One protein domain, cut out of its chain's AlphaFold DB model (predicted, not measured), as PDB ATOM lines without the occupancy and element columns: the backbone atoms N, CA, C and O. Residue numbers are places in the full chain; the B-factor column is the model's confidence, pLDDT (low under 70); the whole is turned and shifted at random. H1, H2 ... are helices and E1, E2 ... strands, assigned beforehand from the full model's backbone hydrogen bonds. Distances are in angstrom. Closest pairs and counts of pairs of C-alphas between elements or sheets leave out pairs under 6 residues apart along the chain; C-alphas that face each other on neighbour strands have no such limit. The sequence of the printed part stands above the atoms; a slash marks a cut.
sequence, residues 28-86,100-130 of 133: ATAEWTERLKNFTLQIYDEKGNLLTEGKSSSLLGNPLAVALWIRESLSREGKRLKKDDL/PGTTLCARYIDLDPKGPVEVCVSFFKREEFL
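What this domain is: This is residues 28 to 86 and 100 to 130 of the 133 residues of an uncharacterized protein of Deltaproteobacteria bacterium (UniProt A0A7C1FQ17). A twisted sheet of four strands makes one arm of an open L, and H2, leading away from one end of the sheet, makes the other arm. H1 sits at the corner, where it grazes the sheet and meets the first residues of H2, and the small H3 lies beyond the opposite end of the sheet. The printed part has 90 residues, with three named helices and four named strands that follow along the chain as H1, E1, E2, H2, E3, E4, H3; the sheet order is E2, E1, E3, E4, all antiparallel. The class is mixed, helices and strands. The whole is loose, with a radius of gyration of the C-alphas of 17.2 A and spans of 46 by 33 by 21 A.

Where its parts are: The sheet holds E1, residues 40 to 45, 16.9 A long, E2, residues 50 to 55, 14.5 A, E3, residues 103 to 112, 22.9 A, and E4, residues 115 to 122, 23.2 A. E3 bends by 75 degrees at residue 109. H1 has residues 30 to 38 and is 12.4 A long, with C-alpha 30 at (-56.109, -1.464, -11.260). H2, the longest helix, has residues 63 to 76 and is 20.4 A long, with C-alpha 76 at (-48.578, 13.277, -35.005). H3 has residues 126 to 129 and is 5.7 A long, with C-alpha 129 at (-9.619, 3.646, -17.448).

How they stand to each other: The inner strands E1 and E3 are antiparallel at 160 degrees, with N 42 and O 107 within hydrogen-bond range at 2.8 A. E1 and E2 form a hairpin at 167 degrees, with N 41 and O 54 at 2.8 A. E3 and E4 form a hairpin at 161 degrees, with N 106 and O 119 at 2.8 A. E2 and E4 are the edge strands. H1 only grazes the sheet with residues 32 to 38; its closest C-alphas to E3 are those of Arg 35 and Leu 111, 6.2 A. H2 touches H1 with residues 63 to 64 alone, the closest C-alphas being those of Lys 37 and Pro 63, 6.5 A. The lines of H1 and H2 are about perpendicular, at 87 degrees. H2 and H3 are not on the sheet, and they are apart from each other. In H1 and H2 every O i to N i+4 pair is within hydrogen-bond range; H3 is too short for such a pair.

The domain as a whole: The C-alphas of Ala 30 and Leu 130 are the two farthest apart, 50.9 A. Residues 73 to 78, of which 73 to 76 belong to H2, stand free. Residues 87 to 99 are not printed, and C-alphas 86 and 100 are 27.2 A apart across this cut. Of the links that are printed whole, none is long. The mean pLDDT of the printed part is 93.6, and residues 126 to 130 are under 70.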
ATOM      1  N   ALA A  28     -52.056  -5.807 -16.474       95.12
ATOM      2  CA  ALA A  28     -53.102  -4.827 -16.770       95.12
ATOM      3  C   ALA A  28     -54.203  -4.835 -15.690       95.12
ATOM      4  O   ALA A  28     -55.343  -5.216 -15.951       95.12
ATOM      5  N   THR A  29     -53.854  -4.451 -14.458       96.56
ATOM      6  CA  THR A  29     -54.775  -4.392 -13.314       96.56
ATOM      7  C   THR A  29     -54.858  -2.983 -12.726       96.56
ATOM      8  O   THR A  29     -53.958  -2.151 -12.888       96.56
ATOM      9  N   ALA A  30     -55.950  -2.711 -12.006       95.44
ATOM     10  CA  ALA A  30     -56.109  -1.464 -11.260       95.44
ATOM     11  C   ALA A  30     -55.010  -1.299 -10.197       95.44
ATOM     12  O   ALA A  30     -54.493  -0.201 -10.015       95.44
ATOM     13  N   GLU A  31     -54.593  -2.401  -9.564       95.75
ATOM     14  CA  GLU A  31     -53.499  -2.395  -8.591       95.75
ATOM     15  C   GLU A  31     -52.187  -1.908  -9.220       95.75
ATOM     16  O   GLU A  31     -51.553  -1.006  -8.681       95.75
ATOM     17  N   TRP A  32     -51.802  -2.431 -10.390       95.88
ATOM     18  CA  TRP A  32     -50.598  -1.968 -11.091       95.88
ATOM     19  C   TRP A  32     -50.693  -0.510 -11.527       95.88
ATOM     20  O   TRP A  32     -49.700   0.215 -11.481       95.88
ATOM     21  N   THR A  33     -51.886  -0.062 -11.914       94.38
ATOM     22  CA  THR A  33     -52.119   1.342 -12.274       94.38
ATOM     23  C   THR A  33     -51.884   2.265 -11.077       94.38
ATOM     24  O   THR A  33     -51.181   3.269 -11.211       94.38
ATOM     25  N   GLU A  34     -52.416   1.920  -9.902       95.38
ATOM     26  CA  GLU A  34     -52.180   2.685  -8.674       95.38
ATOM     27  C   GLU A  34     -50.734   2.564  -8.191       95.38
ATOM     28  O   GLU A  34     -50.147   3.553  -7.751       95.38
ATOM     29  N   ARG A  35     -50.109   1.394  -8.336       96.00
ATOM     30  CA  ARG A  35     -48.699   1.186  -7.996       96.00
ATOM     31  C   ARG A  35     -47.784   2.112  -8.796       96.00
ATOM     32  O   ARG A  35     -46.998   2.859  -8.214       96.00
ATOM     33  N   LEU A  36     -47.946   2.130 -10.121       96.19
ATOM     34  CA  LEU A  36     -47.174   2.991 -11.022       96.19
ATOM     35  C   LEU A  36     -47.387   4.482 -10.746       96.19
ATOM     36  O   LEU A  36     -46.489   5.276 -10.999       96.19
ATOM     37  N   LYS A  37     -48.555   4.866 -10.231       96.38
ATOM     38  CA  LYS A  37     -48.874   6.253  -9.882       96.38
ATOM     39  C   LYS A  37     -48.255   6.707  -8.555       96.38
ATOM     40  O   LYS A  37     -48.042   7.906  -8.376       96.38
ATOM     41  N   ASN A  38     -48.026   5.784  -7.619       97.12
ATOM     42  CA  ASN A  38     -47.754   6.131  -6.222       97.12
ATOM     43  C   ASN A  38     -46.380   5.692  -5.696       97.12
ATOM     44  O   ASN A  38     -46.014   6.126  -4.603       97.12
ATOM     45  N   PHE A  39     -45.598   4.903  -6.443       97.88
ATOM     46  CA  PHE A  39     -44.250   4.521  -6.008       97.88
ATOM     47  C   PHE A  39     -43.345   5.746  -5.795       97.88
ATOM     48  O   PHE A  39     -43.509   6.790  -6.446       97.88
ATOM     49  N   THR A  40     -42.370   5.599  -4.900       98.25
ATOM     50  CA  THR A  40     -41.422   6.658  -4.528       98.25
ATOM     51  C   THR A  40     -40.021   6.305  -5.011       98.25
ATOM     52  O   THR A  40     -39.585   5.166  -4.875       98.25
ATOM     53  N   LEU A  41     -39.313   7.283  -5.572       98.12
ATOM     54  CA  LEU A  41     -37.890   7.193  -5.887       98.12
ATOM     55  C   LEU A  41     -37.097   7.932  -4.812       98.12
ATOM     56  O   LEU A  41     -37.371   9.101  -4.546       98.12
ATOM     57  N   GLN A  42     -36.067   7.285  -4.286       98.31
ATOM     58  CA  GLN A  42     -35.036   7.879  -3.442       98.31
ATOM     59  C   GLN A  42     -33.671   7.628  -4.075       98.31
ATOM     60  O   GLN A  42     -33.413   6.534  -4.570       98.31
ATOM     61  N   ILE A  43     -32.789   8.623  -4.077       97.75
ATOM     62  CA  ILE A  43     -31.408   8.460  -4.544       97.75
ATOM     63  C   ILE A  43     -30.457   8.719  -3.387       97.75
ATOM     64  O   ILE A  43     -30.545   9.765  -2.739       97.75
ATOM     65  N   TYR A  44     -29.532   7.789  -3.180       97.62
ATOM     66  CA  TYR A  44     -28.532   7.818  -2.121       97.62
ATOM     67  C   TYR A  44     -27.111   7.919  -2.682       97.62
ATOM     68  O   TYR A  44     -26.853   7.450  -3.794       97.62
ATOM     69  N   ASP A  45     -26.204   8.516  -1.908       96.19
ATOM     70  CA  ASP A  45     -24.756   8.412  -2.138       96.19
ATOM     71  C   ASP A  45     -24.167   7.117  -1.547       96.19
ATOM     72  O   ASP A  45     -24.859   6.334  -0.888       96.19
ATOM     73  N   GLU A  46     -22.864   6.900  -1.739       93.88
ATOM     74  CA  GLU A  46     -22.150   5.723  -1.229       93.88
ATOM     75  C   GLU A  46     -22.108   5.611   0.305       93.88
ATOM     76  O   GLU A  46     -21.770   4.555   0.840       93.88
ATOM     77  N   LYS A  47     -22.435   6.691   1.021       95.12
ATOM     78  CA  LYS A  47     -22.470   6.750   2.490       95.12
ATOM     79  C   LYS A  47     -23.887   6.567   3.036       95.12
ATOM     80  O   LYS A  47     -24.071   6.599   4.251       95.12
ATOM     81  N   GLY A  48     -24.878   6.385   2.161       95.88
ATOM     82  CA  GLY A  48     -26.284   6.248   2.527       95.88
ATOM     83  C   GLY A  48     -26.991   7.576   2.806       95.88
ATOM     84  O   GLY A  48     -28.089   7.565   3.364       95.88
ATOM     85  N   ASN A  49     -26.416   8.722   2.424       96.88
ATOM     86  CA  ASN A  49     -27.107  10.005   2.548       96.88
ATOM     87  C   ASN A  49     -28.149  10.144   1.436       96.88
ATOM     88  O   ASN A  49     -27.839   9.967   0.258       96.88
ATOM     89  N   LEU A  50     -29.379  10.511   1.802       97.44
ATOM     90  CA  LEU A  50     -30.438  10.801   0.838       97.44
ATOM     91  C   LEU A  50     -30.127  12.110   0.096       97.44
ATOM     92  O   LEU A  50     -30.087  13.182   0.698       97.44
ATOM     93  N   LEU A  51     -29.943  12.027  -1.219       96.62
ATOM     94  CA  LEU A  51     -29.633  13.168  -2.082       96.62
ATOM     95  C   LEU A  51     -30.890  13.792  -2.694       96.62
ATOM     96  O   LEU A  51     -30.994  15.012  -2.822       96.62
ATOM     97  N   THR A  52     -31.847  12.960  -3.109       97.19
ATOM     98  CA  THR A  52     -33.140  13.420  -3.621       97.19
ATOM     99  C   THR A  52     -34.214  12.356  -3.442       97.19
ATOM    100  O   THR A  52     -33.927  11.161  -3.444       97.19
ATOM    101  N   GLU A  53     -35.456  12.808  -3.315       97.75
ATOM    102  CA  GLU A  53     -36.654  11.983  -3.272       97.75
ATOM    103  C   GLU A  53     -37.716  12.591  -4.196       97.75
ATOM    104  O   GLU A  53     -37.784  13.816  -4.358       97.75
ATOM    105  N   GLY A  54     -38.547  11.746  -4.802       97.38
ATOM    106  CA  GLY A  54     -39.722  12.179  -5.551       97.38
ATOM    107  C   GLY A  54     -40.766  11.076  -5.696       97.38
ATOM    108  O   GLY A  54     -40.460   9.889  -5.575       97.38
ATOM    109  N   LYS A  55     -42.006  11.469  -5.995       97.56
ATOM    110  CA  LYS A  55     -43.108  10.536  -6.267       97.56
ATOM    111  C   LYS A  55     -43.342  10.389  -7.760       97.56
ATOM    112  O   LYS A  55     -43.309  11.366  -8.503       97.56
ATOM    113  N   SER A  56     -43.649   9.176  -8.193       96.88
ATOM    114  CA  SER A  56     -43.974   8.872  -9.591       96.88
ATOM    115  C   SER A  56     -45.122   9.710 -10.164       96.88
ATOM    116  O   SER A  56     -45.090  10.053 -11.343       96.88
ATOM    117  N   SER A  57     -46.073  10.149  -9.336       94.88
ATOM    118  CA  SER A  57     -47.133  11.089  -9.725       94.88
ATOM    119  C   SER A  57     -46.633  12.461 -10.199       94.88
ATOM    120  O   SER A  57     -47.371  13.181 -10.871       94.88
ATOM    121  N   SER A  58     -45.375  12.835  -9.936       93.75
ATOM    122  CA  SER A  58     -44.758  14.029 -10.531       93.75
ATOM    123  C   SER A  58     -44.603  13.923 -12.057       93.75
ATOM    124  O   SER A  58     -44.495  14.945 -12.736       93.75
ATOM    125  N   LEU A  59     -44.656  12.712 -12.620       91.81
ATOM    126  CA  LEU A  59     -44.638  12.459 -14.060       91.81
ATOM    127  C   LEU A  59     -46.037  12.625 -14.669       91.81
ATOM    128  O   LEU A  59     -46.762  11.650 -14.849       91.81
ATOM    129  N   LEU A  60     -46.431  13.867 -14.978       87.69
ATOM    130  CA  LEU A  60     -47.749  14.204 -15.554       87.69
ATOM    131  C   LEU A  60     -48.939  13.580 -14.787       87.69
ATOM    132  O   LEU A  60     -49.936  13.178 -15.384       87.69
ATOM    133  N   GLY A  61     -48.836  13.453 -13.462       89.56
ATOM    134  CA  GLY A  61     -49.847  12.814 -12.616       89.56
ATOM    135  C   GLY A  61     -49.764  11.284 -12.570       89.56
ATOM    136  O   GLY A  61     -50.121  10.701 -11.547       89.56
ATOM    137  N   ASN A  62     -49.297  10.629 -13.639       92.50
ATOM    138  CA  ASN A  62     -49.109   9.178 -13.730       92.50
ATOM    139  C   ASN A  62     -48.088   8.835 -14.842       92.50
ATOM    140  O   ASN A  62     -48.292   9.258 -15.984       92.50
ATOM    141  N   PRO A  63     -47.062   7.999 -14.588       95.38
ATOM    142  CA  PRO A  63     -46.104   7.577 -15.617       95.38
ATOM    143  C   PRO A  63     -46.740   6.977 -16.884       95.38
ATOM    144  O   PRO A  63     -46.251   7.212 -17.991       95.38
ATOM    145  N   LEU A  64     -47.865   6.261 -16.769       94.50
ATOM    146  CA  LEU A  64     -48.589   5.732 -17.932       94.50
ATOM    147  C   LEU A  64     -49.133   6.845 -18.838       94.50
ATOM    148  O   LEU A  64     -49.143   6.686 -20.059       94.50
ATOM    149  N   ALA A  65     -49.528   7.989 -18.272       94.56
ATOM    150  CA  ALA A  65     -49.955   9.145 -19.058       94.56
ATOM    151  C   ALA A  65     -48.800   9.698 -19.906       94.56
ATOM    152  O   ALA A  65     -49.014  10.086 -21.055       94.56
ATOM    153  N   VAL A  66     -47.564   9.658 -19.392       96.44
ATOM    154  CA  VAL A  66     -46.375  10.046 -20.165       96.44
ATOM    155  C   VAL A  66     -46.149   9.100 -21.344       96.44
ATOM    156  O   VAL A  66     -45.919   9.563 -22.460       96.44
ATOM    157  N   ALA A  67     -46.256   7.786 -21.134       95.81
ATOM    158  CA  ALA A  67     -46.091   6.807 -22.211       95.81
ATOM    159  C   ALA A  67     -47.129   7.007 -23.335       95.81
ATOM    160  O   ALA A  67     -46.783   6.982 -24.520       95.81
ATOM    161  N   LEU A  68     -48.391   7.268 -22.970       95.44
ATOM    162  CA  LEU A  68     -49.458   7.583 -23.926       95.44
ATOM    163  C   LEU A  68     -49.178   8.889 -24.682       95.44
ATOM    164  O   LEU A  68     -49.295   8.916 -25.910       95.44
ATOM    165  N   TRP A  69     -48.728   9.929 -23.976       96.50
ATOM    166  CA  TRP A  69     -48.352  11.205 -24.584       96.50
ATOM    167  C   TRP A  69     -47.198  11.053 -25.589       96.50
ATOM    168  O   TRP A  69     -47.282  11.593 -26.693       96.50
ATOM    169  N   ILE A  70     -46.159  10.270 -25.266       96.88
ATOM    170  CA  ILE A  70     -45.042   9.986 -26.187       96.88
ATOM    171  C   ILE A  70     -45.563   9.311 -27.459       96.88
ATOM    172  O   ILE A  70     -45.267   9.763 -28.569       96.88
ATOM    173  N   ARG A  71     -46.375   8.257 -27.312       97.19
ATOM    174  CA  ARG A  71     -46.983   7.536 -28.440       97.19
ATOM    175  C   ARG A  71     -47.780   8.481 -29.345       97.19
ATOM    176  O   ARG A  71     -47.647   8.423 -30.565       97.19
ATOM    177  N   GLU A  72     -48.602   9.346 -28.760       97.50
ATOM    178  CA  GLU A  72     -49.439  10.303 -29.495       97.50
ATOM    179  C   GLU A  72     -48.619  11.412 -30.156       97.50
ATOM    180  O   GLU A  72     -48.920  11.816 -31.282       97.50
ATOM    181  N   SER A  73     -47.556  11.885 -29.504       96.44
ATOM    182  CA  SER A  73     -46.624  12.848 -30.096       96.44
ATOM    183  C   SER A  73     -45.936  12.270 -31.329       96.44
ATOM    184  O   SER A  73     -45.983  12.883 -32.394       96.44
ATOM    185  N   LEU A  74     -45.396  11.054 -31.222       97.38
ATOM    186  CA  LEU A  74     -44.773  10.362 -32.351       97.38
ATOM    187  C   LEU A  74     -45.766  10.135 -33.493       97.38
ATOM    188  O   LEU A  74     -45.430  10.382 -34.649       97.38
ATOM    189  N   SER A  75     -47.002   9.738 -33.176       97.56
ATOM    190  CA  SER A  75     -48.040   9.532 -34.189       97.56
ATOM    191  C   SER A  75     -48.357  10.807 -34.974       97.56
ATOM    192  O   SER A  75     -48.573  10.725 -36.182       97.56
ATOM    193  N   ARG A  76     -48.374  11.981 -34.325       97.94
ATOM    194  CA  ARG A  76     -48.578  13.277 -35.005       97.94
ATOM    195  C   ARG A  76     -47.430  13.634 -35.951       97.94
ATOM    196  O   ARG A  76     -47.650  14.338 -36.927       97.94
ATOM    197  N   GLU A  77     -46.235  13.113 -35.694       97.00
ATOM    198  CA  GLU A  77     -45.062  13.239 -36.567       97.00
ATOM    199  C   GLU A  77     -44.976  12.130 -37.633       97.00
ATOM    200  O   GLU A  77     -43.961  12.011 -38.319       97.00
ATOM    201  N   GLY A  78     -45.997  11.275 -37.761       97.94
ATOM    202  CA  GLY A  78     -45.976  10.135 -38.685       97.94
ATOM    203  C   GLY A  78     -45.031   9.001 -38.263       97.94
ATOM    204  O   GLY A  78     -44.757   8.098 -39.053       97.94
ATOM    205  N   LYS A  79     -44.538   9.022 -37.020       97.75
ATOM    206  CA  LYS A  79     -43.678   7.991 -36.424       97.75
ATOM    207  C   LYS A  79     -44.507   7.039 -35.564       97.75
ATOM    208  O   LYS A  79     -45.628   7.342 -35.159       97.75
ATOM    209  N   ARG A  80     -43.952   5.867 -35.262       96.88
ATOM    210  CA  ARG A  80     -44.575   4.873 -34.376       96.88
ATOM    211  C   ARG A  80     -43.522   4.252 -33.471       96.88
ATOM    212  O   ARG A  80     -42.388   4.064 -33.907       96.88
ATOM    213  N   LEU A  81     -43.933   3.913 -32.252       96.94
ATOM    214  CA  LEU A  81     -43.156   3.046 -31.373       96.94
ATOM    215  C   LEU A  81     -43.076   1.649 -31.980       96.94
ATOM    216  O   LEU A  81     -44.070   1.134 -32.508       96.94
ATOM    217  N   LYS A  82     -41.896   1.053 -31.903       96.56
ATOM    218  CA  LYS A  82     -41.639  -0.321 -32.311       96.56
ATOM    219  C   LYS A  82     -41.685  -1.227 -31.090       96.56
ATOM    220  O   LYS A  82     -41.543  -0.793 -29.947       96.56
ATOM    221  N   LYS A  83     -41.906  -2.513 -31.348       95.50
ATOM    222  CA  LYS A  83     -41.715  -3.543 -30.332       95.50
ATOM    223  C   LYS A  83     -40.285  -3.417 -29.784       95.50
ATOM    224  O   LYS A  83     -39.364  -3.198 -30.563       95.50
ATOM    225  N   ASP A  84     -40.152  -3.549 -28.469       94.88
ATOM    226  CA  ASP A  84     -38.886  -3.506 -27.728       94.88
ATOM    227  C   ASP A  84     -38.209  -2.117 -27.656       94.88
ATOM    228  O   ASP A  84     -37.116  -1.996 -27.102       94.88
ATOM    229  N   ASP A  85     -38.872  -1.046 -28.123       95.88
ATOM    230  CA  ASP A  85     -38.439   0.326 -27.834       95.88
ATOM    231  C   ASP A  85     -38.478   0.600 -26.319       95.88
ATOM    232  O   ASP A  85     -39.450   0.284 -25.627       95.88
ATOM    233  N   LEU A  86     -37.437   1.264 -25.811       95.00
ATOM    234  CA  LEU A  86     -37.340   1.680 -24.414       95.00
ATOM    235  C   LEU A  86     -37.772   3.138 -24.252       95.00
ATOM    236  O   LEU A  86     -37.260   4.034 -24.926       95.00
ATOM    237  N   PRO A 100     -16.900  12.847 -10.568       91.00
ATOM    238  CA  PRO A 100     -16.036  11.676 -10.676       91.00
ATOM    239  C   PRO A 100     -15.704  11.099  -9.292       91.00
ATOM    240  O   PRO A 100     -15.446  11.850  -8.351       91.00
ATOM    241  N   GLY A 101     -15.682   9.776  -9.188       91.62
ATOM    242  CA  GLY A 101     -15.446   9.013  -7.961       91.62
ATOM    243  C   GLY A 101     -16.685   8.753  -7.097       91.62
ATOM    244  O   GLY A 101     -16.529   8.203  -6.013       91.62
ATOM    245  N   THR A 102     -17.893   9.146  -7.517       93.38
ATOM    246  CA  THR A 102     -19.118   8.940  -6.715       93.38
ATOM    247  C   THR A 102     -19.887   7.699  -7.146       93.38
ATOM    248  O   THR A 102     -19.928   7.386  -8.339       93.38
ATOM    249  N   THR A 103     -20.573   7.061  -6.197       95.69
ATOM    250  CA  THR A 103     -21.587   6.040  -6.488       95.69
ATOM    251  C   THR A 103     -22.961   6.573  -6.122       95.69
ATOM    252  O   THR A 103     -23.130   7.197  -5.079       95.69
ATOM    253  N   LEU A 104     -23.937   6.338  -6.994       96.62
ATOM    254  CA  LEU A 104     -25.329   6.696  -6.769       96.62
ATOM    255  C   LEU A 104     -26.189   5.443  -6.811       96.62
ATOM    256  O   LEU A 104     -26.060   4.659  -7.749       96.62
ATOM    257  N   CYS A 105     -27.090   5.299  -5.846       97.38
ATOM    258  CA  CYS A 105     -28.060   4.210  -5.795       97.38
ATOM    259  C   CYS A 105     -29.479   4.771  -5.831       97.38
ATOM    260  O   CYS A 105     -29.892   5.500  -4.928       97.38
ATOM    261  N   ALA A 106     -30.217   4.447  -6.889       97.44
ATOM    262  CA  ALA A 106     -31.634   4.746  -7.023       97.44
ATOM    263  C   ALA A 106     -32.447   3.601  -6.415       97.44
ATOM    264  O   ALA A 106     -32.387   2.473  -6.902       97.44
ATOM    265  N   ARG A 107     -33.218   3.904  -5.373       98.06
ATOM    266  CA  ARG A 107     -34.118   2.986  -4.682       98.06
ATOM    267  C   ARG A 107     -35.567   3.351  -4.976       98.06
ATOM    268  O   ARG A 107     -36.002   4.473  -4.726       98.06
ATOM    269  N   TYR A 108     -36.315   2.382  -5.478       97.94
ATOM    270  CA  TYR A 108     -37.727   2.490  -5.803       97.94
ATOM    271  C   TYR A 108     -38.542   1.752  -4.747       97.94
ATOM    272  O   TYR A 108     -38.464   0.528  -4.637       97.94
ATOM    273  N   ILE A 109     -39.319   2.496  -3.969       98.31
ATOM    274  CA  ILE A 109     -40.184   1.971  -2.912       98.31
ATOM    275  C   ILE A 109     -41.594   1.805  -3.471       98.31
ATOM    276  O   ILE A 109     -42.099   2.697  -4.153       98.31
ATOM    277  N   ASP A 110     -42.203   0.657  -3.177       97.25
ATOM    278  CA  ASP A 110     -43.534   0.231  -3.625       97.25
ATOM    279  C   ASP A 110     -43.682   0.008  -5.138       97.25
ATOM    280  O   ASP A 110     -44.783  -0.281  -5.601       97.25
ATOM    281  N   LEU A 111     -42.600   0.070  -5.922       96.88
ATOM    282  CA  LEU A 111     -42.648  -0.200  -7.364       96.88
ATOM    283  C   LEU A 111     -42.808  -1.695  -7.688       96.88
ATOM    284  O   LEU A 111     -43.598  -2.035  -8.566       96.88
ATOM    285  N   ASP A 112     -42.080  -2.575  -6.996       96.56
ATOM    286  CA  ASP A 112     -42.188  -4.031  -7.149       96.56
ATOM    287  C   ASP A 112     -42.963  -4.615  -5.954       96.56
ATOM    288  O   ASP A 112     -42.646  -4.289  -4.806       96.56
ATOM    289  N   PRO A 113     -43.976  -5.476  -6.171       93.44
ATOM    290  CA  PRO A 113     -44.663  -6.171  -5.081       93.44
ATOM    291  C   PRO A 113     -43.740  -7.032  -4.200       93.44
ATOM    292  O   PRO A 113     -44.114  -7.347  -3.071       93.44
ATOM    293  N   LYS A 114     -42.551  -7.418  -4.680       95.56
ATOM    294  CA  LYS A 114     -41.565  -8.201  -3.918       95.56
ATOM    295  C   LYS A 114     -40.773  -7.370  -2.903       95.56
ATOM    296  O   LYS A 114     -40.146  -7.953  -2.021       95.56
ATOM    297  N   GLY A 115     -40.786  -6.041  -3.016       95.88
ATOM    298  CA  GLY A 115     -40.062  -5.133  -2.126       95.88
ATOM    299  C   GLY A 115     -39.350  -3.996  -2.865       95.88
ATOM    300  O   GLY A 115     -39.543  -3.817  -4.068       95.88
ATOM    301  N   PRO A 116     -38.533  -3.196  -2.156       96.62
ATOM    302  CA  PRO A 116     -37.785  -2.109  -2.774       96.62
ATOM    303  C   PRO A 116     -36.809  -2.618  -3.839       96.62
ATOM    304  O   PRO A 116     -36.088  -3.587  -3.610       96.62
ATOM    305  N   VAL A 117     -36.752  -1.925  -4.974       97.25
ATOM    306  CA  VAL A 117     -35.818  -2.230  -6.069       97.25
ATOM    307  C   VAL A 117     -34.709  -1.197  -6.079       97.25
ATOM    308  O   VAL A 117     -34.980  -0.004  -5.954       97.25
ATOM    309  N   GLU A 118     -33.466  -1.637  -6.238       97.12
ATOM    310  CA  GLU A 118     -32.303  -0.757  -6.224       97.12
ATOM    311  C   GLU A 118     -31.454  -0.926  -7.481       97.12
ATOM    312  O   GLU A 118     -31.244  -2.035  -7.971       97.12
ATOM    313  N   VAL A 119     -30.971   0.196  -8.008       97.25
ATOM    314  CA  VAL A 119     -30.042   0.246  -9.136       97.25
ATOM    315  C   VAL A 119     -28.930   1.220  -8.786       97.25
ATOM    316  O   VAL A 119     -29.193   2.400  -8.550       97.25
ATOM    317  N   CYS A 120     -27.691   0.737  -8.766       96.50
ATOM    318  CA  CYS A 120     -26.521   1.546  -8.445       96.50
ATOM    319  C   CYS A 120     -25.621   1.754  -9.663       96.50
ATOM    320  O   CYS A 120     -25.512   0.895 -10.537       96.50
ATOM    321  N   VAL A 121     -24.941   2.896  -9.699       95.75
ATOM    322  CA  VAL A 121     -23.927   3.221 -10.703       95.75
ATOM    323  C   VAL A 121     -22.747   3.923 -10.045       95.75
ATOM    324  O   VAL A 121     -22.929   4.812  -9.215       95.75
ATOM    325  N   SER A 122     -21.536   3.558 -10.454       94.62
ATOM    326  CA  SER A 122     -20.298   4.211 -10.029       94.62
ATOM    327  C   SER A 122     -19.687   4.981 -11.193       94.62
ATOM    328  O   SER A 122     -19.596   4.478 -12.313       94.62
ATOM    329  N   PHE A 123     -19.257   6.210 -10.925       91.12
ATOM    330  CA  PHE A 123     -18.606   7.071 -11.906       91.12
ATOM    331  C   PHE A 123     -17.120   7.141 -11.592       91.12
ATOM    332  O   PHE A 123     -16.733   7.748 -10.601       91.12
ATOM    333  N   PHE A 124     -16.278   6.541 -12.426       86.12
ATOM    334  CA  PHE A 124     -14.830   6.497 -12.207       86.12
ATOM    335  C   PHE A 124     -14.125   7.743 -12.745       86.12
ATOM    336  O   PHE A 124     -14.649   8.459 -13.609       86.12
ATOM    337  N   LYS A 125     -12.918   8.017 -12.240       78.56
ATOM    338  CA  LYS A 125     -12.062   9.052 -12.831       78.56
ATOM    339  C   LYS A 125     -11.496   8.550 -14.154       78.56
ATOM    340  O   LYS A 125     -11.183   7.376 -14.312       78.56
ATOM    341  N   ARG A 126     -11.332   9.460 -15.117       67.19
ATOM    342  CA  ARG A 126     -10.840   9.122 -16.462       67.19
ATOM    343  C   ARG A 126      -9.438   8.497 -16.440       67.19
ATOM    344  O   ARG A 126      -9.134   7.707 -17.326       67.19
ATOM    345  N   GLU A 127      -8.615   8.816 -15.438       62.91
ATOM    346  CA  GLU A 127      -7.279   8.229 -15.276       62.91
ATOM    347  C   GLU A 127      -7.312   6.721 -14.954       62.91
ATOM    348  O   GLU A 127      -6.389   6.003 -15.326       62.91
ATOM    349  N   GLU A 128      -8.383   6.212 -14.338       57.94
ATOM    350  CA  GLU A 128      -8.510   4.802 -13.926       57.94
ATOM    351  C   GLU A 128      -8.877   3.864 -15.091       57.94
ATOM    352  O   GLU A 128      -8.734   2.652 -14.979       57.94
ATOM    353  N   PHE A 129      -9.306   4.412 -16.234       54.28
ATOM    354  CA  PHE A 129      -9.619   3.646 -17.448       54.28
ATOM    355  C   PHE A 129      -8.399   3.385 -18.349       54.28
ATOM    356  O   PHE A 129      -8.506   2.627 -19.310       54.28
ATOM    357  N   LEU A 130      -7.264   4.044 -18.085       55.00
ATOM    358  CA  LEU A 130      -6.074   4.030 -18.947       55.00
ATOM    359  C   LEU A 130      -4.853   3.357 -18.305       55.00
ATOM    360  O   LEU A 130      -3.761   3.446 -18.864       55.00
TER     361      LEU A 130